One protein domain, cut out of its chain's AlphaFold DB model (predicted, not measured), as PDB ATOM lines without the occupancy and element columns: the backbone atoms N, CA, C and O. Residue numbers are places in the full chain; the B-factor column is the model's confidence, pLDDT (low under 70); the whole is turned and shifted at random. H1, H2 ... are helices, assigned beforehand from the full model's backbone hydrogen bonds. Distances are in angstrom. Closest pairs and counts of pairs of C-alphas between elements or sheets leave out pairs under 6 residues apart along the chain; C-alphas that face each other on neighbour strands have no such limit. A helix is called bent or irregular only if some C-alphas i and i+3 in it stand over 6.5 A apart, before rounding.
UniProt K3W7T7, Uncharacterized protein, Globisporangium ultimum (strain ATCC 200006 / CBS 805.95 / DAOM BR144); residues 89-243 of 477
ATOM      1  N   THR A  89    -166.271 -11.212 -29.862       95.50
ATOM      2  CA  THR A  89    -165.139 -11.391 -30.779       95.50
ATOM      3  C   THR A  89    -163.836 -10.939 -30.133       95.50
ATOM      4  O   THR A  89    -163.743  -9.797 -29.680       95.50
ATOM      5  N   PHE A  90    -162.810 -11.799 -30.140       96.44
ATOM      6  CA  PHE A  90    -161.485 -11.421 -29.655       96.44
ATOM      7  C   PHE A  90    -160.746 -10.561 -30.677       96.44
ATOM      8  O   PHE A  90    -160.351 -11.045 -31.743       96.44
ATOM      9  N   ASN A  91    -160.521  -9.295 -30.343       95.50
ATOM     10  CA  ASN A  91    -159.729  -8.392 -31.160       95.50
ATOM     11  C   ASN A  91    -158.728  -7.647 -30.280       95.50
ATOM     12  O   ASN A  91    -159.111  -7.084 -29.255       95.50
ATOM     13  N   VAL A  92    -157.467  -7.621 -30.702       95.69
ATOM     14  CA  VAL A  92    -156.422  -6.828 -30.048       95.69
ATOM     15  C   VAL A  92    -155.688  -6.034 -31.113       95.69
ATOM     16  O   VAL A  92    -155.368  -6.563 -32.176       95.69
ATOM     17  N   GLY A  93    -155.473  -4.740 -30.866       91.94
ATOM     18  CA  GLY A  93    -154.740  -3.874 -31.792       91.94
ATOM     19  C   GLY A  93    -155.355  -3.758 -33.192       91.94
ATOM     20  O   GLY A  93    -154.641  -3.464 -34.149       91.94
ATOM     21  N   GLY A  94    -156.659  -4.021 -33.332       91.88
ATOM     22  CA  GLY A  94    -157.353  -4.039 -34.618       91.88
ATOM     23  C   GLY A  94    -157.281  -5.375 -35.360       91.88
ATOM     24  O   GLY A  94    -157.869  -5.474 -36.432       91.88
ATOM     25  N   LEU A  95    -156.642  -6.415 -34.818       95.62
ATOM     26  CA  LEU A  95    -156.569  -7.735 -35.453       95.62
ATOM     27  C   LEU A  95    -157.460  -8.761 -34.751       95.62
ATOM     28  O   LEU A  95    -157.501  -8.839 -33.523       95.62
ATOM     29  N   TYR A  96    -158.165  -9.563 -35.548       95.44
ATOM     30  CA  TYR A  96    -159.005 -10.664 -35.075       95.44
ATOM     31  C   TYR A  96    -158.121 -11.884 -34.809       95.44
ATOM     32  O   TYR A  96    -157.673 -12.545 -35.746       95.44
ATOM     33  N   ILE A  97    -157.844 -12.160 -33.532       95.50
ATOM     34  CA  ILE A  97    -156.743 -13.046 -33.116       95.50
ATOM     35  C   ILE A  97    -156.931 -14.484 -33.604       95.50
ATOM     36  O   ILE A  97    -155.995 -15.072 -34.134       95.50
ATOM     37  N   GLN A  98    -158.144 -15.032 -33.514       92.12
ATOM     38  CA  GLN A  98    -158.421 -16.401 -33.969       92.12
ATOM     39  C   GLN A  98    -158.172 -16.562 -35.479       92.12
ATOM     40  O   GLN A  98    -157.379 -17.404 -35.891       92.12
ATOM     41  N   THR A  99    -158.759 -15.690 -36.304       92.94
ATOM     42  CA  THR A  99    -158.555 -15.691 -37.763       92.94
ATOM     43  C   THR A  99    -157.097 -15.419 -38.150       92.94
ATOM     44  O   THR A  99    -156.603 -15.944 -39.152       92.94
ATOM     45  N   LEU A 100    -156.388 -14.599 -37.365       93.12
ATOM     46  CA  LEU A 100    -154.966 -14.326 -37.572       93.12
ATOM     47  C   LEU A 100    -154.135 -15.597 -37.370       93.12
ATOM     48  O   LEU A 100    -153.315 -15.939 -38.219       93.12
ATOM     49  N   MET A 101    -154.380 -16.317 -36.274       91.19
ATOM     50  CA  MET A 101    -153.683 -17.563 -35.961       91.19
ATOM     51  C   MET A 101    -153.940 -18.639 -37.020       91.19
ATOM     52  O   MET A 101    -152.987 -19.253 -37.497       91.19
ATOM     53  N   GLU A 102    -155.188 -18.810 -37.467       89.75
ATOM     54  CA  GLU A 102    -155.529 -19.712 -38.580       89.75
ATOM     55  C   GLU A 102    -154.743 -19.372 -39.857       89.75
ATOM     56  O   GLU A 102    -154.229 -20.257 -40.544       89.75
ATOM     57  N   SER A 103    -154.580 -18.078 -40.146       87.75
ATOM     58  CA  SER A 103    -153.809 -17.613 -41.303       87.75
ATOM     59  C   SER A 103    -152.315 -17.923 -41.161       87.75
ATOM     60  O   SER A 103    -151.668 -18.306 -42.137       87.75
ATOM     61  N   PHE A 104    -151.753 -17.818 -39.953       87.50
ATOM     62  CA  PHE A 104    -150.350 -18.160 -39.711       87.50
ATOM     63  C   PHE A 104    -150.052 -19.653 -39.778       87.50
ATOM     64  O   PHE A 104    -148.957 -20.011 -40.212       87.50
ATOM     65  N   VAL A 105    -151.003 -20.522 -39.422       85.31
ATOM     66  CA  VAL A 105    -150.855 -21.972 -39.637       85.31
ATOM     67  C   VAL A 105    -150.620 -22.256 -41.122       85.31
ATOM     68  O   VAL A 105    -149.657 -22.935 -41.477       85.31
ATOM     69  N   ILE A 106    -151.417 -21.642 -42.000       83.06
ATOM     70  CA  ILE A 106    -151.276 -21.790 -43.456       83.06
ATOM     71  C   ILE A 106    -149.925 -21.245 -43.939       83.06
ATOM     72  O   ILE A 106    -149.245 -21.887 -44.739       83.06
ATOM     73  N   ILE A 107    -149.508 -20.074 -43.446       82.00
ATOM     74  CA  ILE A 107    -148.218 -19.471 -43.818       82.00
ATOM     75  C   ILE A 107    -147.059 -20.392 -43.416       82.00
ATOM     76  O   ILE A 107    -146.183 -20.660 -44.244       82.00
ATOM     77  N   LYS A 108    -147.091 -20.937 -42.193       78.31
ATOM     78  CA  LYS A 108    -146.088 -21.877 -41.677       78.31
ATOM     79  C   LYS A 108    -145.983 -23.137 -42.540       78.31
ATOM     80  O   LYS A 108    -144.874 -23.578 -42.826       78.31
ATOM     81  N   GLU A 109    -147.109 -23.684 -42.990       82.62
ATOM     82  CA  GLU A 109    -147.139 -24.858 -43.873       82.62
ATOM     83  C   GLU A 109    -146.695 -24.548 -45.309       82.62
ATOM     84  O   GLU A 109    -146.089 -25.392 -45.969       82.62
ATOM     85  N   SER A 110    -146.969 -23.338 -45.804       78.88
ATOM     86  CA  SER A 110    -146.669 -22.956 -47.189       78.88
ATOM     87  C   SER A 110    -145.172 -22.807 -47.488       78.88
ATOM     88  O   SER A 110    -144.782 -22.861 -48.656       78.88
ATOM     89  N   ALA A 111    -144.340 -22.593 -46.460       71.44
ATOM     90  CA  ALA A 111    -142.912 -22.262 -46.559       71.44
ATOM     91  C   ALA A 111    -142.583 -21.047 -47.462       71.44
ATOM     92  O   ALA A 111    -141.416 -20.822 -47.797       71.44
ATOM     93  N   VAL A 112    -143.584 -20.246 -47.852       75.06
ATOM     94  CA  VAL A 112    -143.402 -19.001 -48.608       75.06
ATOM     95  C   VAL A 112    -143.346 -17.834 -47.617       75.06
ATOM     96  O   VAL A 112    -144.305 -17.633 -46.873       75.06
ATOM     97  N   PRO A 113    -142.265 -17.032 -47.599       70.00
ATOM     98  CA  PRO A 113    -142.200 -15.850 -46.748       70.00
ATOM     99  C   PRO A 113    -143.255 -14.812 -47.153       70.00
ATOM    100  O   PRO A 113    -143.226 -14.304 -48.276       70.00
ATOM    101  N   SER A 114    -144.156 -14.466 -46.234       73.62
ATOM    102  CA  SER A 114    -145.069 -13.329 -46.391       73.62
ATOM    103  C   SER A 114    -144.421 -12.055 -45.837       73.62
ATOM    104  O   SER A 114    -143.886 -12.076 -44.725       73.62
ATOM    105  N   PRO A 115    -144.443 -10.929 -46.568       78.25
ATOM    106  CA  PRO A 115    -143.878  -9.684 -46.071       78.25
ATOM    107  C   PRO A 115    -144.759  -9.109 -44.950       78.25
ATOM    108  O   PRO A 115    -145.982  -9.075 -45.056       78.25
ATOM    109  N   VAL A 116    -144.130  -8.596 -43.888       79.56
ATOM    110  CA  VAL A 116    -144.808  -8.042 -42.694       79.56
ATOM    111  C   VAL A 116    -145.955  -7.067 -43.020       79.56
ATOM    112  O   VAL A 116    -147.015  -7.203 -42.409       79.56
ATOM    113  N   PRO A 117    -145.828  -6.126 -43.987       78.69
ATOM    114  CA  PRO A 117    -146.922  -5.214 -44.325       78.69
ATOM    115  C   PRO A 117    -148.208  -5.909 -44.795       78.69
ATOM    116  O   PRO A 117    -149.296  -5.393 -44.555       78.69
ATOM    117  N   GLU A 118    -148.107  -7.075 -45.439       80.62
ATOM    118  CA  GLU A 118    -149.271  -7.848 -45.900       80.62
ATOM    119  C   GLU A 118    -149.973  -8.581 -44.742       80.62
ATOM    120  O   GLU A 118    -151.152  -8.923 -44.836       80.62
ATOM    121  N   LEU A 119    -149.288  -8.752 -43.606       84.25
ATOM    122  CA  LEU A 119    -149.821  -9.396 -42.402       84.25
ATOM    123  C   LEU A 119    -150.611  -8.437 -41.501       84.25
ATOM    124  O   LEU A 119    -151.187  -8.869 -40.508       84.25
ATOM    125  N   GLY A 120    -150.634  -7.133 -41.802       85.44
ATOM    126  CA  GLY A 120    -151.336  -6.137 -40.982       85.44
ATOM    127  C   GLY A 120    -150.751  -5.941 -39.576       85.44
ATOM    128  O   GLY A 120    -151.364  -5.267 -38.750       85.44
ATOM    129  N   LEU A 121    -149.571  -6.506 -39.300       91.56
ATOM    130  CA  LEU A 121    -148.869  -6.354 -38.029       91.56
ATOM    131  C   LEU A 121    -148.286  -4.939 -37.932       91.56
ATOM    132  O   LEU A 121    -147.575  -4.482 -38.827       91.56
ATOM    133  N   THR A 122    -148.580  -4.240 -36.837       91.06
ATOM    134  CA  THR A 122    -148.146  -2.854 -36.600       91.06
ATOM    135  C   THR A 122    -147.562  -2.692 -35.201       91.06
ATOM    136  O   THR A 122    -147.831  -3.502 -34.319       91.06
ATOM    137  N   GLU A 123    -146.819  -1.610 -34.966       90.44
ATOM    138  CA  GLU A 123    -146.312  -1.274 -33.625       90.44
ATOM    139  C   GLU A 123    -147.446  -1.117 -32.598       90.44
ATOM    140  O   GLU A 123    -147.345  -1.579 -31.464       90.44
ATOM    141  N   MET A 124    -148.572  -0.522 -33.014       90.00
ATOM    142  CA  MET A 124    -149.759  -0.388 -32.163       90.00
ATOM    143  C   MET A 124    -150.342  -1.752 -31.789       90.00
ATOM    144  O   MET A 124    -150.762  -1.939 -30.652       90.00
ATOM    145  N   PHE A 125    -150.344  -2.703 -32.729       93.75
ATOM    146  CA  PHE A 125    -150.799  -4.060 -32.454       93.75
ATOM    147  C   PHE A 125    -149.955  -4.723 -31.367       93.75
ATOM    148  O   PHE A 125    -150.522  -5.224 -30.403       93.75
ATOM    149  N   PHE A 126    -148.624  -4.673 -31.476       94.00
ATOM    150  CA  PHE A 126    -147.753  -5.248 -30.450       94.00
ATOM    151  C   PHE A 126    -147.939  -4.564 -29.104       94.00
ATOM    152  O   PHE A 126    -148.105  -5.253 -28.104       94.00
ATOM    153  N   LYS A 127    -147.992  -3.229 -29.073       92.31
ATOM    154  CA  LYS A 127    -148.249  -2.483 -27.837       92.31
ATOM    155  C   LYS A 127    -149.535  -2.951 -27.148       92.31
ATOM    156  O   LYS A 127    -149.531  -3.193 -25.945       92.31
ATOM    157  N   ASP A 128    -150.618  -3.083 -27.908       94.25
ATOM    158  CA  ASP A 128    -151.915  -3.493 -27.373       94.25
ATOM    159  C   ASP A 128    -151.928  -4.984 -26.987       94.25
ATOM    160  O   ASP A 128    -152.538  -5.344 -25.982       94.25
ATOM    161  N   LEU A 129    -151.221  -5.842 -27.732       95.94
ATOM    162  CA  LEU A 129    -151.070  -7.269 -27.434       95.94
ATOM    163  C   LEU A 129    -150.292  -7.500 -26.140       95.94
ATOM    164  O   LEU A 129    -150.749  -8.250 -25.284       95.94
ATOM    165  N   PHE A 130    -149.152  -6.835 -25.977       93.94
ATOM    166  CA  PHE A 130    -148.346  -6.931 -24.768       93.94
ATOM    167  C   PHE A 130    -149.087  -6.392 -23.543       93.94
ATOM    168  O   PHE A 130    -149.103  -7.057 -22.511       93.94
ATOM    169  N   ALA A 131    -149.765  -5.245 -23.671       92.88
ATOM    170  CA  ALA A 131    -150.598  -4.712 -22.597       92.88
ATOM    171  C   ALA A 131    -151.696  -5.711 -22.195       92.88
ATOM    172  O   ALA A 131    -151.856  -5.997 -21.012       92.88
ATOM    173  N   PHE A 132    -152.390  -6.301 -23.176       95.81
ATOM    174  CA  PHE A 132    -153.413  -7.315 -22.916       95.81
ATOM    175  C   PHE A 132    -152.837  -8.574 -22.253       95.81
ATOM    176  O   PHE A 132    -153.453  -9.125 -21.346       95.81
ATOM    177  N   ILE A 133    -151.652  -9.037 -22.669       94.62
ATOM    178  CA  ILE A 133    -150.968 -10.166 -22.022       94.62
ATOM    179  C   ILE A 133    -150.646  -9.843 -20.562       94.62
ATOM    180  O   ILE A 133    -150.747 -10.737 -19.730       94.62
ATOM    181  N   ASP A 134    -150.307  -8.604 -20.215       91.00
ATOM    182  CA  ASP A 134    -149.967  -8.239 -18.838       91.00
ATOM    183  C   ASP A 134    -151.207  -8.106 -17.930       91.00
ATOM    184  O   ASP A 134    -151.238  -8.665 -16.831       91.00
ATOM    185  N   ASN A 135    -152.262  -7.431 -18.411       90.94
ATOM    186  CA  ASN A 135    -153.410  -7.024 -17.583       90.94
ATOM    187  C   ASN A 135    -154.757  -7.696 -17.927       90.94
ATOM    188  O   ASN A 135    -155.703  -7.614 -17.146       90.94
ATOM    189  N   GLY A 136    -154.879  -8.373 -19.071       93.25
ATOM    190  CA  GLY A 136    -156.127  -9.001 -19.517       93.25
ATOM    191  C   GLY A 136    -157.264  -8.028 -19.820       93.25
ATOM    192  O   GLY A 136    -158.428  -8.416 -19.739       93.25
ATOM    193  N   GLU A 137    -156.969  -6.768 -20.137       92.50
ATOM    194  CA  GLU A 137    -157.973  -5.736 -20.390       92.50
ATOM    195  C   GLU A 137    -157.997  -5.331 -21.864       92.50
ATOM    196  O   GLU A 137    -156.993  -4.933 -22.457       92.50
ATOM    197  N   LEU A 138    -159.178  -5.421 -22.480       93.25
ATOM    198  CA  LEU A 138    -159.373  -4.937 -23.841       93.25
ATOM    199  C   LEU A 138    -159.279  -3.413 -23.867       93.25
ATOM    200  O   LEU A 138    -159.930  -2.714 -23.089       93.25
ATOM    201  N   LYS A 139    -158.514  -2.896 -24.824       91.12
ATOM    202  CA  LYS A 139    -158.319  -1.460 -24.975       91.12
ATOM    203  C   LYS A 139    -159.635  -0.743 -25.266       91.12
ATOM    204  O   LYS A 139    -160.312  -1.004 -26.265       91.12
ATOM    205  N   GLN A 140    -159.946   0.218 -24.409       90.19
ATOM    206  CA  GLN A 140    -161.067   1.124 -24.584       90.19
ATOM    207  C   GLN A 140    -160.677   2.336 -25.451       90.19
ATOM    208  O   GLN A 140    -159.501   2.706 -25.517       90.19
ATOM    209  N   PRO A 141    -161.635   2.983 -26.135       86.56
ATOM    210  CA  PRO A 141    -161.353   4.188 -26.911       86.56
ATOM    211  C   PRO A 141    -160.950   5.368 -26.003       86.56
ATOM    212  O   PRO A 141    -161.730   5.806 -25.162       86.56
ATOM    213  N   THR A 142    -159.748   5.916 -26.201       73.44
ATOM    214  CA  THR A 142    -159.088   6.860 -25.273       73.44
ATOM    215  C   THR A 142    -159.637   8.292 -25.267       73.44
ATOM    216  O   THR A 142    -159.343   9.041 -24.343       73.44
ATOM    217  N   ASP A 143    -160.465   8.674 -26.244       75.50
ATOM    218  CA  ASP A 143    -160.953  10.058 -26.415       75.50
ATOM    219  C   ASP A 143    -162.456  10.212 -26.098       75.50
ATOM    220  O   ASP A 143    -163.102  11.166 -26.539       75.50
ATOM    221  N   LEU A 144    -163.045   9.245 -25.383       81.19
ATOM    222  CA  LEU A 144    -164.483   9.236 -25.089       81.19
ATOM    223  C   LEU A 144    -164.862   9.801 -23.718       81.19
ATOM    224  O   LEU A 144    -166.038  10.096 -23.523       81.19
ATOM    225  N   GLY A 145    -163.899  10.034 -22.820       75.81
ATOM    226  CA  GLY A 145    -164.156  10.581 -21.479       75.81
ATOM    227  C   GLY A 145    -164.742  12.001 -21.467       75.81
ATOM    228  O   GLY A 145    -165.352  12.417 -20.489       75.81
ATOM    229  N   GLU A 146    -164.618  12.751 -22.570       79.62
ATOM    230  CA  GLU A 146    -165.299  14.047 -22.742       79.62
ATOM    231  C   GLU A 146    -166.803  13.908 -23.043       79.62
ATOM    232  O   GLU A 146    -167.547  14.888 -22.965       79.62
ATOM    233  N   TYR A 147    -167.251  12.712 -23.437       82.25
ATOM    234  CA  TYR A 147    -168.609  12.443 -23.918       82.25
ATOM    235  C   TYR A 147    -169.365  11.438 -23.041       82.25
ATOM    236  O   TYR A 147    -170.583  11.552 -22.917       82.25
ATOM    237  N   LEU A 148    -168.662  10.463 -22.465       84.88
ATOM    238  CA  LEU A 148    -169.203   9.354 -21.683       84.88
ATOM    239  C   LEU A 148    -168.464   9.228 -20.345       84.88
ATOM    240  O   LEU A 148    -167.285   9.562 -20.251       84.88
ATOM    241  N   ASN A 149    -169.154   8.703 -19.331       85.62
ATOM    242  CA  ASN A 149    -168.521   8.289 -18.075       85.62
ATOM    243  C   ASN A 149    -167.637   7.053 -18.314       85.62
ATOM    244  O   ASN A 149    -167.966   6.249 -19.183       85.62
ATOM    245  N   GLU A 150    -166.572   6.861 -17.528       80.88
ATOM    246  CA  GLU A 150    -165.637   5.728 -17.690       80.88
ATOM    247  C   GLU A 150    -166.349   4.363 -17.697       80.88
ATOM    248  O   GLU A 150    -166.098   3.547 -18.579       80.88
ATOM    249  N   ASP A 151    -167.330   4.165 -16.812       82.00
ATOM    250  CA  ASP A 151    -168.117   2.924 -16.723       82.00
ATOM    251  C   ASP A 151    -168.980   2.635 -17.971       82.00
ATOM    252  O   ASP A 151    -169.448   1.513 -18.171       82.00
ATOM    253  N   GLU A 152    -169.223   3.640 -18.819       83.88
ATOM    254  CA  GLU A 152    -170.000   3.512 -20.060       83.88
ATOM    255  C   GLU A 152    -169.116   3.245 -21.290       83.88
ATOM    256  O   GLU A 152    -169.632   2.937 -22.372       83.88
ATOM    257  N   ILE A 153    -167.789   3.378 -21.167       88.38
ATOM    258  CA  ILE A 153    -166.868   3.244 -22.295       88.38
ATOM    259  C   ILE A 153    -166.587   1.762 -22.550       88.38
ATOM    260  O   ILE A 153    -165.707   1.140 -21.967       88.38
ATOM    261  N   LEU A 154    -167.328   1.187 -23.495       91.69
ATOM    262  CA  LEU A 154    -167.104  -0.187 -23.940       91.69
ATOM    263  C   LEU A 154    -166.048  -0.262 -25.055       91.69
ATOM    264  O   LEU A 154    -166.006   0.627 -25.919       91.69
ATOM    265  N   PRO A 155    -165.252  -1.345 -25.130       93.75
ATOM    266  CA  PRO A 155    -164.430  -1.614 -26.304       93.75
ATOM    267  C   PRO A 155    -165.315  -1.804 -27.548       93.75
ATOM    268  O   PRO A 155    -166.511  -2.088 -27.455       93.75
ATOM    269  N   PHE A 156    -164.746  -1.624 -28.743       94.31
ATOM    270  CA  PHE A 156    -165.487  -1.838 -29.998       94.31
ATOM    271  C   PHE A 156    -165.770  -3.319 -30.281       94.31
ATOM    272  O   PHE A 156    -166.702  -3.639 -31.017       94.31
ATOM    273  N   TYR A 157    -164.983  -4.205 -29.677       94.88
ATOM    274  CA  TYR A 157    -165.006  -5.648 -29.871       94.88
ATOM    275  C   TYR A 157    -164.986  -6.328 -28.506       94.88
ATOM    276  O   TYR A 157    -164.396  -5.793 -27.569       94.88
ATOM    277  N   GLY A 158    -165.611  -7.497 -28.390       95.94
ATOM    278  CA  GLY A 158    -165.481  -8.328 -27.194       95.94
ATOM    279  C   GLY A 158    -166.101  -7.730 -25.927       95.94
ATOM    280  O   GLY A 158    -165.785  -8.174 -24.830       95.94
ATOM    281  N   TRP A 159    -166.979  -6.728 -26.047       95.00
ATOM    282  CA  TRP A 159    -167.563  -6.007 -24.908       95.00
ATOM    283  C   TRP A 159    -168.505  -6.857 -24.035       95.00
ATOM    284  O   TRP A 159    -168.882  -6.415 -22.953       95.00
ATOM    285  N   ARG A 160    -168.887  -8.061 -24.485       96.12
ATOM    286  CA  ARG A 160    -169.649  -9.053 -23.707       96.12
ATOM    287  C   ARG A 160    -168.782 -10.229 -23.228       96.12
ATOM    288  O   ARG A 160    -169.284 -11.092 -22.516       96.12
ATOM    289  N   ILE A 161    -167.490 -10.267 -23.560       96.25
ATOM    290  CA  ILE A 161    -166.591 -11.290 -23.015       96.25
ATOM    291  C   ILE A 161    -166.445 -11.049 -21.512       96.25
ATOM    292  O   ILE A 161    -166.220  -9.923 -21.064       96.25
ATOM    293  N   GLU A 162    -166.593 -12.108 -20.724       95.62
ATOM    294  CA  GLU A 162    -166.492 -12.014 -19.274       95.62
ATOM    295  C   GLU A 162    -165.063 -11.652 -18.850       95.62
ATOM    296  O   GLU A 162    -164.084 -12.167 -19.395       95.62
ATOM    297  N   LYS A 163    -164.933 -10.792 -17.830       92.62
ATOM    298  CA  LYS A 163    -163.625 -10.349 -17.317       92.62
ATOM    299  C   LYS A 163    -162.735 -11.527 -16.907       92.62
ATOM    300  O   LYS A 163    -161.541 -11.509 -17.178       92.62
ATOM    301  N   GLU A 164    -163.321 -12.570 -16.324       93.38
ATOM    302  CA  GLU A 164    -162.601 -13.792 -15.957       93.38
ATOM    303  C   GLU A 164    -162.009 -14.502 -17.184       93.38
ATOM    304  O   GLU A 164    -160.842 -14.885 -17.167       93.38
ATOM    305  N   GLN A 165    -162.762 -14.615 -18.283       94.81
ATOM    306  CA  GLN A 165    -162.263 -15.217 -19.523       94.81
ATOM    307  C   GLN A 165    -161.135 -14.390 -20.143       94.81
ATOM    308  O   GLN A 165    -160.138 -14.964 -20.593       94.81
ATOM    309  N   LEU A 166    -161.274 -13.057 -20.128       94.31
ATOM    310  CA  LEU A 166    -160.237 -12.136 -20.595       94.31
ATOM    311  C   LEU A 166    -158.937 -12.319 -19.807       94.31
ATOM    312  O   LEU A 166    -157.878 -12.444 -20.409       94.31
ATOM    313  N   GLN A 167    -159.024 -12.426 -18.481       93.00
ATOM    314  CA  GLN A 167    -157.871 -12.573 -17.588       93.00
ATOM    315  C   GLN A 167    -157.265 -13.988 -17.558       93.00
ATOM    316  O   GLN A 167    -156.207 -14.184 -16.956       93.00
ATOM    317  N   THR A 168    -157.899 -14.961 -18.221       93.12
ATOM    318  CA  THR A 168    -157.481 -16.371 -18.246       93.12
ATOM    319  C   THR A 168    -157.256 -16.860 -19.683       93.12
ATOM    320  O   THR A 168    -156.240 -16.540 -20.296       93.12
ATOM    321  N   SER A 169    -158.196 -17.623 -20.246       93.88
ATOM    322  CA  SER A 169    -158.083 -18.300 -21.548       93.88
ATOM    323  C   SER A 169    -157.701 -17.379 -22.714       93.88
ATOM    324  O   SER A 169    -156.916 -17.771 -23.581       93.88
ATOM    325  N   PHE A 170    -158.187 -16.137 -22.736       95.94
ATOM    326  CA  PHE A 170    -157.860 -15.192 -23.804       95.94
ATOM    327  C   PHE A 170    -156.438 -14.641 -23.679       95.94
ATOM    328  O   PHE A 170    -155.784 -14.436 -24.699       95.94
ATOM    329  N   ARG A 171    -155.914 -14.459 -22.459       95.25
ATOM    330  CA  ARG A 171    -154.496 -14.118 -22.248       95.25
ATOM    331  C   ARG A 171    -153.567 -15.242 -22.691       95.25
ATOM    332  O   ARG A 171    -152.568 -14.958 -23.343       95.25
ATOM    333  N   VAL A 172    -153.932 -16.500 -22.426       95.88
ATOM    334  CA  VAL A 172    -153.197 -17.660 -22.966       95.88
ATOM    335  C   VAL A 172    -153.229 -17.639 -24.496       95.88
ATOM    336  O   VAL A 172    -152.192 -17.762 -25.136       95.88
ATOM    337  N   THR A 173    -154.394 -17.367 -25.092       96.56
ATOM    338  CA  THR A 173    -154.543 -17.236 -26.554       96.56
ATOM    339  C   THR A 173    -153.692 -16.092 -27.125       96.56
ATOM    340  O   THR A 173    -153.130 -16.211 -28.210       96.56
ATOM    341  N   ALA A 174    -153.571 -14.973 -26.407       97.00
ATOM    342  CA  ALA A 174    -152.717 -13.856 -26.807       97.00
ATOM    343  C   ALA A 174    -151.222 -14.218 -26.758       97.00
ATOM    344  O   ALA A 174    -150.484 -13.859 -27.678       97.00
ATOM    345  N   LEU A 175    -150.789 -14.957 -25.729       96.56
ATOM    346  CA  LEU A 175    -149.432 -15.506 -25.642       96.56
ATOM    347  C   LEU A 175    -149.148 -16.501 -26.771       96.56
ATOM    348  O   LEU A 175    -148.104 -16.397 -27.410       96.56
ATOM    349  N   ASP A 176    -150.082 -17.406 -27.065       96.81
ATOM    350  CA  ASP A 176    -149.960 -18.348 -28.182       96.81
ATOM    351  C   ASP A 176    -149.834 -17.608 -29.521       96.81
ATOM    352  O   ASP A 176    -148.921 -17.849 -30.312       96.81
ATOM    353  N   CYS A 177    -150.681 -16.597 -29.740       96.56
ATOM    354  CA  CYS A 177    -150.581 -15.730 -30.908       96.56
ATOM    355  C   CYS A 177    -149.192 -15.077 -31.014       96.56
ATOM    356  O   CYS A 177    -148.601 -15.061 -32.095       96.56
ATOM    357  N   LEU A 178    -148.641 -14.558 -29.911       96.75
ATOM    358  CA  LEU A 178    -147.298 -13.978 -29.892       96.75
ATOM    359  C   LEU A 178    -146.206 -15.024 -30.163       96.75
ATOM    360  O   LEU A 178    -145.242 -14.713 -30.864       96.75
ATOM    361  N   ALA A 179    -146.351 -16.255 -29.668       96.12
ATOM    362  CA  ALA A 179    -145.432 -17.358 -29.947       96.12
ATOM    363  C   ALA A 179    -145.424 -17.724 -31.438       96.12
ATOM    364  O   ALA A 179    -144.360 -17.812 -32.057       96.12
ATOM    365  N   VAL A 180    -146.604 -17.833 -32.054       93.50
ATOM    366  CA  VAL A 180    -146.734 -18.083 -33.496       93.50
ATOM    367  C   VAL A 180    -146.115 -16.943 -34.310       93.50
ATOM    368  O   VAL A 180    -145.336 -17.200 -35.229       93.50
ATOM    369  N   ILE A 181    -146.396 -15.683 -33.966       93.38
ATOM    370  CA  ILE A 181    -145.820 -14.521 -34.666       93.38
ATOM    371  C   ILE A 181    -144.298 -14.479 -34.497       93.38
ATOM    372  O   ILE A 181    -143.588 -14.205 -35.465       93.38
ATOM    373  N   SER A 182    -143.789 -14.791 -33.302       93.94
ATOM    374  CA  SER A 182    -142.350 -14.873 -33.022       93.94
ATOM    375  C   SER A 182    -141.658 -15.903 -33.897       93.94
ATOM    376  O   SER A 182    -140.517 -15.686 -34.280       93.94
ATOM    377  N   PHE A 183    -142.328 -16.996 -34.262       91.06
ATOM    378  CA  PHE A 183    -141.798 -17.975 -35.212       91.06
ATOM    379  C   PHE A 183    -141.868 -17.489 -36.671       91.06
ATOM    380  O   PHE A 183    -140.927 -17.685 -37.436       91.06
ATOM    381  N   VAL A 184    -142.978 -16.862 -37.078       89.69
ATOM    382  CA  VAL A 184    -143.225 -16.485 -38.484       89.69
ATOM    383  C   VAL A 184    -142.444 -15.229 -38.901       89.69
ATOM    384  O   VAL A 184    -141.919 -15.170 -40.011       89.69
ATOM    385  N   VAL A 185    -142.351 -14.222 -38.027       91.31
ATOM    386  CA  VAL A 185    -141.679 -12.931 -38.287       91.31
ATOM    387  C   VAL A 185    -140.825 -12.462 -37.088       91.31
ATOM    388  O   VAL A 185    -141.013 -11.343 -36.595       91.31
ATOM    389  N   PRO A 186    -139.840 -13.264 -36.628       93.00
ATOM    390  CA  PRO A 186    -139.072 -13.007 -35.402       93.00
ATOM    391  C   PRO A 186    -138.438 -11.616 -35.363       93.00
ATOM    392  O   PRO A 186    -138.584 -10.898 -34.379       93.00
ATOM    393  N   SER A 187    -137.793 -11.176 -36.448       92.00
ATOM    394  CA  SER A 187    -137.114  -9.873 -36.486       92.00
ATOM    395  C   SER A 187    -138.059  -8.693 -36.241       92.00
ATOM    396  O   SER A 187    -137.644  -7.696 -35.654       92.00
ATOM    397  N   PHE A 188    -139.321  -8.796 -36.668       91.88
ATOM    398  CA  PHE A 188    -140.308  -7.743 -36.434       91.88
ATOM    399  C   PHE A 188    -140.830  -7.764 -34.995       91.88
ATOM    400  O   PHE A 188    -141.020  -6.702 -34.403       91.88
ATOM    401  N   VAL A 189    -140.988  -8.948 -34.394       94.62
ATOM    402  CA  VAL A 189    -141.287  -9.059 -32.957       94.62
ATOM    403  C   VAL A 189    -140.159  -8.453 -32.130       94.62
ATOM    404  O   VAL A 189    -140.433  -7.641 -31.250       94.62
ATOM    405  N   VAL A 190    -138.898  -8.762 -32.459       94.94
ATOM    406  CA  VAL A 190    -137.730  -8.202 -31.762       94.94
ATOM    407  C   VAL A 190    -137.740  -6.676 -31.796       94.94
ATOM    408  O   VAL A 190    -137.569  -6.055 -30.756       94.94
ATOM    409  N   GLN A 191    -138.008  -6.054 -32.948       93.19
ATOM    410  CA  GLN A 191    -138.078  -4.587 -33.053       93.19
ATOM    411  C   GLN A 191    -139.093  -3.960 -32.088       93.19
ATOM    412  O   GLN A 191    -138.852  -2.871 -31.574       93.19
ATOM    413  N   ASN A 192    -140.209  -4.644 -31.835       93.38
ATOM    414  CA  ASN A 192    -141.261  -4.153 -30.952       93.38
ATOM    415  C   ASN A 192    -141.002  -4.493 -29.480       93.38
ATOM    416  O   ASN A 192    -141.323  -3.685 -28.615       93.38
ATOM    417  N   ILE A 193    -140.409  -5.654 -29.186       92.31
ATOM    418  CA  ILE A 193    -140.151  -6.068 -27.803       92.31
ATOM    419  C   ILE A 193    -138.983  -5.299 -27.179       92.31
ATOM    420  O   ILE A 193    -139.049  -4.944 -26.011       92.31
ATOM    421  N   ILE A 194    -137.933  -4.976 -27.947       91.94
ATOM    422  CA  ILE A 194    -136.778  -4.223 -27.422       91.94
ATOM    423  C   ILE A 194    -137.091  -2.735 -27.222       91.94
ATOM    424  O   ILE A 194    -136.333  -2.035 -26.557       91.94
ATOM    425  N   ALA A 195    -138.195  -2.240 -27.794       89.44
ATOM    426  CA  ALA A 195    -138.652  -0.869 -27.582       89.44
ATOM    427  C   ALA A 195    -139.106  -0.627 -26.131       89.44
ATOM    428  O   ALA A 195    -139.104   0.516 -25.676       89.44
ATOM    429  N   ASP A 196    -139.468  -1.693 -25.412       86.62
ATOM    430  CA  ASP A 196    -139.806  -1.664 -23.995       86.62
ATOM    431  C   ASP A 196    -139.229  -2.898 -23.291       86.62
ATOM    432  O   ASP A 196    -139.760  -4.007 -23.343       86.62
ATOM    433  N   VAL A 197    -138.129  -2.676 -22.578       81.69
ATOM    434  CA  VAL A 197    -137.418  -3.684 -21.786       81.69
ATOM    435  C   VAL A 197    -138.331  -4.401 -20.775       81.69
ATOM    436  O   VAL A 197    -138.087  -5.565 -20.441       81.69
ATOM    437  N   GLY A 198    -139.399  -3.746 -20.303       86.31
ATOM    438  CA  GLY A 198    -140.393  -4.350 -19.416       86.31
ATOM    439  C   GLY A 198    -141.071  -5.580 -20.024       86.31
ATOM    440  O   GLY A 198    -141.441  -6.498 -19.296       86.31
ATOM    441  N   LEU A 199    -141.147  -5.663 -21.354       89.88
ATOM    442  CA  LEU A 199    -141.769  -6.777 -22.064       89.88
ATOM    443  C   LEU A 199    -140.938  -8.056 -22.000       89.88
ATOM    444  O   LEU A 199    -141.489  -9.135 -21.794       89.88
ATOM    445  N   ILE A 200    -139.610  -7.949 -22.114       91.88
ATOM    446  CA  ILE A 200    -138.713  -9.102 -21.942       91.88
ATOM    447  C   ILE A 200    -138.817  -9.609 -20.499       91.88
ATOM    448  O   ILE A 200    -138.984 -10.807 -20.274       91.88
ATOM    449  N   LYS A 201    -138.810  -8.690 -19.524       90.81
ATOM    450  CA  LYS A 201    -138.982  -9.022 -18.101       90.81
ATOM    451  C   LYS A 201    -140.326  -9.692 -17.824       90.81
ATOM    452  O   LYS A 201    -140.364 -10.660 -17.073       90.81
ATOM    453  N   MET A 202    -141.409  -9.230 -18.453       91.31
ATOM    454  CA  MET A 202    -142.726  -9.858 -18.348       91.31
ATOM    455  C   MET A 202    -142.685 -11.315 -18.827       91.31
ATOM    456  O   MET A 202    -143.157 -12.191 -18.109       91.31
ATOM    457  N   ILE A 203    -142.103 -11.588 -20.001       94.25
ATOM    458  CA  ILE A 203    -142.008 -12.953 -20.545       94.25
ATOM    459  C   ILE A 203    -141.159 -13.852 -19.639       94.25
ATOM    460  O   ILE A 203    -141.572 -14.972 -19.352       94.25
ATOM    461  N   LEU A 204    -140.013 -13.363 -19.155       93.00
ATOM    462  CA  LEU A 204    -139.152 -14.111 -18.231       93.00
ATOM    463  C   LEU A 204    -139.866 -14.425 -16.914       93.00
ATOM    464  O   LEU A 204    -139.846 -15.562 -16.457       93.00
ATOM    465  N   ARG A 205    -140.563 -13.443 -16.335       90.81
ATOM    466  CA  ARG A 205    -141.344 -13.617 -15.105       90.81
ATOM    467  C   ARG A 205    -142.422 -14.692 -15.265       90.81
ATOM    468  O   ARG A 205    -142.638 -15.474 -14.348       90.81
ATOM    469  N   LEU A 206    -143.080 -14.758 -16.424       92.56
ATOM    470  CA  LEU A 206    -144.112 -15.762 -16.714       92.56
ATOM    471  C   LEU A 206    -143.574 -17.199 -16.833       92.56
ATOM    472  O   LEU A 206    -144.372 -18.136 -16.822       92.56
ATOM    473  N   LEU A 207    -142.252 -17.395 -16.905       93.94
ATOM    474  CA  LEU A 207    -141.659 -18.729 -16.799       93.94
ATOM    475  C   LEU A 207    -141.684 -19.267 -15.367       93.94
ATOM    476  O   LEU A 207    -141.705 -20.483 -15.188       93.94
ATOM    477  N   PHE A 208    -141.727 -18.399 -14.356       92.31
ATOM    478  CA  PHE A 208    -141.769 -18.815 -12.958       92.31
ATOM    479  C   PHE A 208    -143.188 -19.198 -12.512       92.31
ATOM    480  O   PHE A 208    -144.155 -18.539 -12.914       92.31
ATOM    481  N   PRO A 209    -143.330 -20.205 -11.629       90.25
ATOM    482  CA  PRO A 209    -144.603 -20.566 -11.017       90.25
ATOM    483  C   PRO A 209    -145.292 -19.363 -10.357       90.25
ATOM    484  O   PRO A 209    -144.603 -18.465  -9.866       90.25
ATOM    485  N   PRO A 210    -146.634 -19.318 -10.318       88.38
ATOM    486  CA  PRO A 210    -147.381 -18.163  -9.814       88.38
ATOM    487  C   PRO A 210    -147.156 -17.876  -8.318       88.38
ATOM    488  O   PRO A 210    -147.452 -16.780  -7.856       88.38
ATOM    489  N   ASP A 211    -146.641 -18.834  -7.552       87.81
ATOM    490  CA  ASP A 211    -146.283 -18.694  -6.138       87.81
ATOM    491  C   ASP A 211    -144.847 -18.188  -5.905       87.81
ATOM    492  O   ASP A 211    -144.470 -17.939  -4.760       87.81
ATOM    493  N   ASN A 212    -144.052 -17.996  -6.963       90.06
ATOM    494  CA  ASN A 212    -142.679 -17.509  -6.859       90.06
ATOM    495  C   ASN A 212    -142.603 -16.003  -6.504       90.06
ATOM    496  O   ASN A 212    -143.446 -15.198  -6.904       90.06
ATOM    497  N   GLU A 213    -141.556 -15.605  -5.776       87.12
ATOM    498  CA  GLU A 213    -141.340 -14.234  -5.290       87.12
ATOM    499  C   GLU A 213    -141.115 -13.201  -6.408       87.12
ATOM    500  O   GLU A 213    -141.406 -12.020  -6.204       87.12
ATOM    501  N   VAL A 214    -140.701 -13.621  -7.613       86.06
ATOM    502  CA  VAL A 214    -140.555 -12.718  -8.779       86.06
ATOM    503  C   VAL A 214    -141.853 -11.987  -9.151       86.06
ATOM    504  O   VAL A 214    -141.827 -10.979  -9.862       86.06
ATOM    505  N   HIS A 215    -142.996 -12.476  -8.662       85.25
ATOM    506  CA  HIS A 215    -144.322 -11.894  -8.864       85.25
ATOM    507  C   HIS A 215    -144.721 -10.848  -7.808       85.25
ATOM    508  O   HIS A 215    -145.836 -10.343  -7.867       85.25
ATOM    509  N   GLN A 216    -143.856 -10.528  -6.836       77.44
ATOM    510  CA  GLN A 216    -144.174  -9.647  -5.696       77.44
ATOM    511  C   GLN A 216    -143.448  -8.281  -5.720       77.44
ATOM    512  O   GLN A 216    -143.441  -7.568  -4.720       77.44
ATOM    513  N   GLY A 217    -142.819  -7.897  -6.839       68.31
ATOM    514  CA  GLY A 217    -142.037  -6.654  -6.950       68.31
ATOM    515  C   GLY A 217    -142.857  -5.390  -7.266       68.31
ATOM    516  O   GLY A 217    -143.930  -5.469  -7.860       68.31
ATOM    517  N   GLU A 218    -142.310  -4.202  -6.974       59.00
ATOM    518  CA  GLU A 218    -142.951  -2.889  -7.239       59.00
ATOM    519  C   GLU A 218    -143.355  -2.690  -8.718       59.00
ATOM    520  O   GLU A 218    -144.366  -2.066  -9.022       59.00
ATOM    521  N   ASN A 219    -142.622  -3.293  -9.663       57.94
ATOM    522  CA  ASN A 219    -142.937  -3.244 -11.100       57.94
ATOM    523  C   ASN A 219    -144.035  -4.237 -11.536       57.94
ATOM    524  O   ASN A 219    -144.284  -4.387 -12.731       57.94
ATOM    525  N   THR A 220    -144.648  -4.964 -10.599       60.34
ATOM    526  CA  THR A 220    -145.597  -6.058 -10.878       60.34
ATOM    527  C   THR A 220    -146.995  -5.815 -10.313       60.34
ATOM    528  O   THR A 220    -147.878  -6.637 -10.528       60.34
ATOM    529  N   GLU A 221    -147.231  -4.663  -9.668       56.16
ATOM    530  CA  GLU A 221    -148.480  -4.343  -8.953       56.16
ATOM    531  C   GLU A 221    -149.757  -4.471  -9.806       56.16
ATOM    532  O   GLU A 221    -150.829  -4.730  -9.264       56.16
ATOM    533  N   ASN A 222    -149.649  -4.331 -11.132       61.72
ATOM    534  CA  ASN A 222    -150.781  -4.414 -12.063       61.72
ATOM    535  C   ASN A 222    -150.807  -5.697 -12.912       61.72
ATOM    536  O   ASN A 222    -151.748  -5.899 -13.682       61.72
ATOM    537  N   SER A 223    -149.789  -6.551 -12.805       75.06
ATOM    538  CA  SER A 223    -149.678  -7.761 -13.617       75.06
ATOM    539  C   SER A 223    -150.535  -8.878 -13.036       75.06
ATOM    540  O   SER A 223    -150.447  -9.203 -11.852       75.06
ATOM    541  N   ILE A 224    -151.352  -9.511 -13.874       81.12
ATOM    542  CA  ILE A 224    -152.240 -10.582 -13.418       81.12
ATOM    543  C   ILE A 224    -151.536 -11.930 -13.541       81.12
ATOM    544  O   ILE A 224    -151.027 -12.286 -14.606       81.12
ATOM    545  N   LEU A 225    -151.558 -12.728 -12.479       84.94
ATOM    546  CA  LEU A 225    -151.016 -14.085 -12.508       84.94
ATOM    547  C   LEU A 225    -151.977 -15.053 -13.193       84.94
ATOM    548  O   LEU A 225    -153.196 -14.958 -13.042       84.94
ATOM    549  N   PHE A 226    -151.422 -15.996 -13.950       85.94
ATOM    550  CA  PHE A 226    -152.218 -17.097 -14.480       85.94
ATOM    551  C   PHE A 226    -152.646 -18.026 -13.337       85.94
ATOM    552  O   PHE A 226    -151.836 -18.321 -12.453       85.94
ATOM    553  N   PRO A 227    -153.894 -18.529 -13.350       87.69
ATOM    554  CA  PRO A 227    -154.285 -19.639 -12.490       87.69
ATOM    555  C   PRO A 227    -153.346 -20.834 -12.686       87.69
ATOM    556  O   PRO A 227    -152.850 -21.049 -13.792       87.69
ATOM    557  N   ALA A 228    -153.158 -21.653 -11.648       89.06
ATOM    558  CA  ALA A 228    -152.244 -22.801 -11.687       89.06
ATOM    559  C   ALA A 228    -152.505 -23.748 -12.878       89.06
ATOM    560  O   ALA A 228    -151.568 -24.235 -13.497       89.06
ATOM    561  N   GLU A 229    -153.772 -23.942 -13.255       92.19
ATOM    562  CA  GLU A 229    -154.186 -24.784 -14.391       92.19
ATOM    563  C   GLU A 229    -153.742 -24.241 -15.760       92.19
ATOM    564  O   GLU A 229    -153.648 -24.990 -16.728       92.19
ATOM    565  N   LEU A 230    -153.477 -22.935 -15.854       93.50
ATOM    566  CA  LEU A 230    -153.070 -22.249 -17.080       93.50
ATOM    567  C   LEU A 230    -151.594 -21.842 -17.069       93.50
ATOM    568  O   LEU A 230    -151.120 -21.272 -18.053       93.50
ATOM    569  N   TYR A 231    -150.863 -22.135 -15.990       92.56
ATOM    570  CA  TYR A 231    -149.442 -21.822 -15.883       92.56
ATOM    571  C   TYR A 231    -148.620 -22.577 -16.932       92.56
ATOM    572  O   TYR A 231    -147.903 -21.934 -17.692       92.56
ATOM    573  N   GLU A 232    -148.760 -23.905 -17.033       93.75
ATOM    574  CA  GLU A 232    -147.951 -24.700 -17.972       93.75
ATOM    575  C   GLU A 232    -148.161 -24.286 -19.438       93.75
ATOM    576  O   GLU A 232    -147.164 -23.968 -20.085       93.75
ATOM    577  N   PRO A 233    -149.403 -24.154 -19.962       94.75
ATOM    578  CA  PRO A 233    -149.602 -23.657 -21.325       94.75
ATOM    579  C   PRO A 233    -148.973 -22.276 -21.553       94.75
ATOM    580  O   PRO A 233    -148.311 -22.047 -22.562       94.75
ATOM    581  N   SER A 234    -149.140 -21.354 -20.600       94.50
ATOM    582  CA  SER A 234    -148.598 -19.993 -20.712       94.50
ATOM    583  C   SER A 234    -147.070 -19.987 -20.727       94.50
ATOM    584  O   SER A 234    -146.463 -19.317 -21.563       94.50
ATOM    585  N   ARG A 235    -146.448 -20.770 -19.840       95.31
ATOM    586  CA  ARG A 235    -144.998 -20.967 -19.758       95.31
ATOM    587  C   ARG A 235    -144.446 -21.537 -21.061       95.31
ATOM    588  O   ARG A 235    -143.442 -21.037 -21.561       95.31
ATOM    589  N   ASP A 236    -145.110 -22.533 -21.636       96.50
ATOM    590  CA  ASP A 236    -144.662 -23.179 -22.871       96.50
ATOM    591  C   ASP A 236    -144.715 -22.203 -24.066       96.50
ATOM    592  O   ASP A 236    -143.796 -22.172 -24.890       96.50
ATOM    593  N   HIS A 237    -145.720 -21.319 -24.124       97.38
ATOM    594  CA  HIS A 237    -145.745 -20.221 -25.098       97.38
ATOM    595  C   HIS A 237    -144.605 -19.213 -24.871       97.38
ATOM    596  O   HIS A 237    -143.972 -18.786 -25.838       97.38
ATOM    597  N   CYS A 238    -144.290 -18.858 -23.619       97.38
ATOM    598  CA  CYS A 238    -143.143 -18.001 -23.290       97.38
ATOM    599  C   CYS A 238    -141.805 -18.624 -23.724       97.38
ATOM    600  O   CYS A 238    -140.971 -17.920 -24.299       97.38
ATOM    601  N   LEU A 239    -141.617 -19.932 -23.522       97.88
ATOM    602  CA  LEU A 239    -140.437 -20.661 -24.003       97.88
ATOM    603  C   LEU A 239    -140.329 -20.611 -25.526       97.88
ATOM    604  O   LEU A 239    -139.266 -20.279 -26.044       97.88
ATOM    605  N   ALA A 240    -141.426 -20.869 -26.242       97.44
ATOM    606  CA  ALA A 240    -141.443 -20.815 -27.702       97.44
ATOM    607  C   ALA A 240    -141.099 -19.415 -28.244       97.44
ATOM    608  O   ALA A 240    -140.393 -19.294 -29.250       97.44
ATOM    609  N   ILE A 241    -141.559 -18.352 -27.568       97.62
ATOM    610  CA  ILE A 241    -141.173 -16.974 -27.894       97.62
ATOM    611  C   ILE A 241    -139.663 -16.808 -27.714       97.62
ATOM    612  O   ILE A 241    -138.972 -16.479 -28.676       97.62
ATOM    613  N   LEU A 242    -139.137 -17.058 -26.511       97.69
ATOM    614  CA  LEU A 242    -137.721 -16.832 -26.204       97.69
ATOM    615  C   LEU A 242    -136.792 -17.684 -27.068       97.69
ATOM    616  O   LEU A 242    -135.779 -17.178 -27.541       97.69
ATOM    617  N   GLU A 243    -137.149 -18.937 -27.341       97.00
ATOM    618  CA  GLU A 243    -136.396 -19.799 -28.245       97.00
ATOM    619  C   GLU A 243    -136.292 -19.176 -29.640       97.00
ATOM    620  O   GLU A 243    -135.187 -19.055 -30.168       97.00
TER     621      GLU A 243
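What this domain is: This is residues 89 to 243 of the 477 residues of an uncharacterized protein of Globisporangium ultimum (strain ATCC 200006 / CBS 805.95 / DAOM BR144) (UniProt K3W7T7). A long, kinked helix, H4, forms the core, with H1 and H7 packed on different sides of it, both running the same way as H4. H3 crosses H4 on a further side, while H5 and H6 follow in a chain of short helices from the last residues of H4 past H3 towards H7. The loop of residues 136 to 162 reaches far out from the body. The printed part has 155 residues with seven named helices, H1 to H7 in order along the chain, and no named strand; the class is all helix. It is compact, with a radius of gyration of the C-alphas of 15.9 A, and spans 48 by 40 by 29 A.

How they stand to each other: H4, residues 163 to 184, is the hub, touching three helices; it has a kink of 35 degrees near residue 170. H7, residues 228 to 243, touches it at a shallow tilt of 21 degrees, the same way; the closest C-alphas, of Ala 179 and Ile 241, are 4.7 A apart. H1, residues 97 to 110, touches residues 174 to 184 of H4 at a shallow tilt of 23 degrees, the same way, closest at the C-alphas of Met 101 and Cys 177, 6.2 A apart. H1 and H7 are apart. H3, residues 123 to 135, forms a helical hairpin with H4, touching its residues 167 to 175 at a steep tilt of 44 degrees, opposite ways; the closest C-alphas, of Ile 133 and Arg 171, are 5.3 A apart. H5, residues 186 to 193, touches residues 123 to 127 of H3, closest at the C-alphas of Glu 123 and Asn 192, 6.4 A apart. H6, residues 197 to 205, is close but not clearly touching H7; the closest C-alphas, of Ile 203 and Cys 238, are 5.9 A apart. H2, residues 116 to 119, touches no helix. Every O i to N i+4 pair is within hydrogen-bond range in H1, H3, H5 and H6; the counts are 16 of 18 in H4 and 10 of 12 in H7, and H2 is too short for such a pair.

Where its parts are: H4 is 30.0 A long, from C-alpha 163 at (-163.625, -10.349, -17.317) to C-alpha 184 at (-143.225, -16.485, -38.484), and is irregular, but only just: C-alphas 167 and 170 are 6.7 A apart. H7, 23.1 A long, ends at C-alpha 243 at (-136.396, -19.799, -28.245) and is irregular, with C-alphas 229 and 232 7.2 A apart. H1 begins at C-alpha 97 at (-156.743, -13.046, -33.116) and is 19.9 A long; H3 is 18.5 A, H6 12.6 A, H5 10.3 A and H2 5.2 A.

The domain as a whole: The two C-alphas farthest apart, of Ala 111 and Asn 149, are 49.0 A apart. The printed part has no cut. The links from H3 to H4 and from H6 to H7 are long. Residues 217 to 222 have pLDDT under 70.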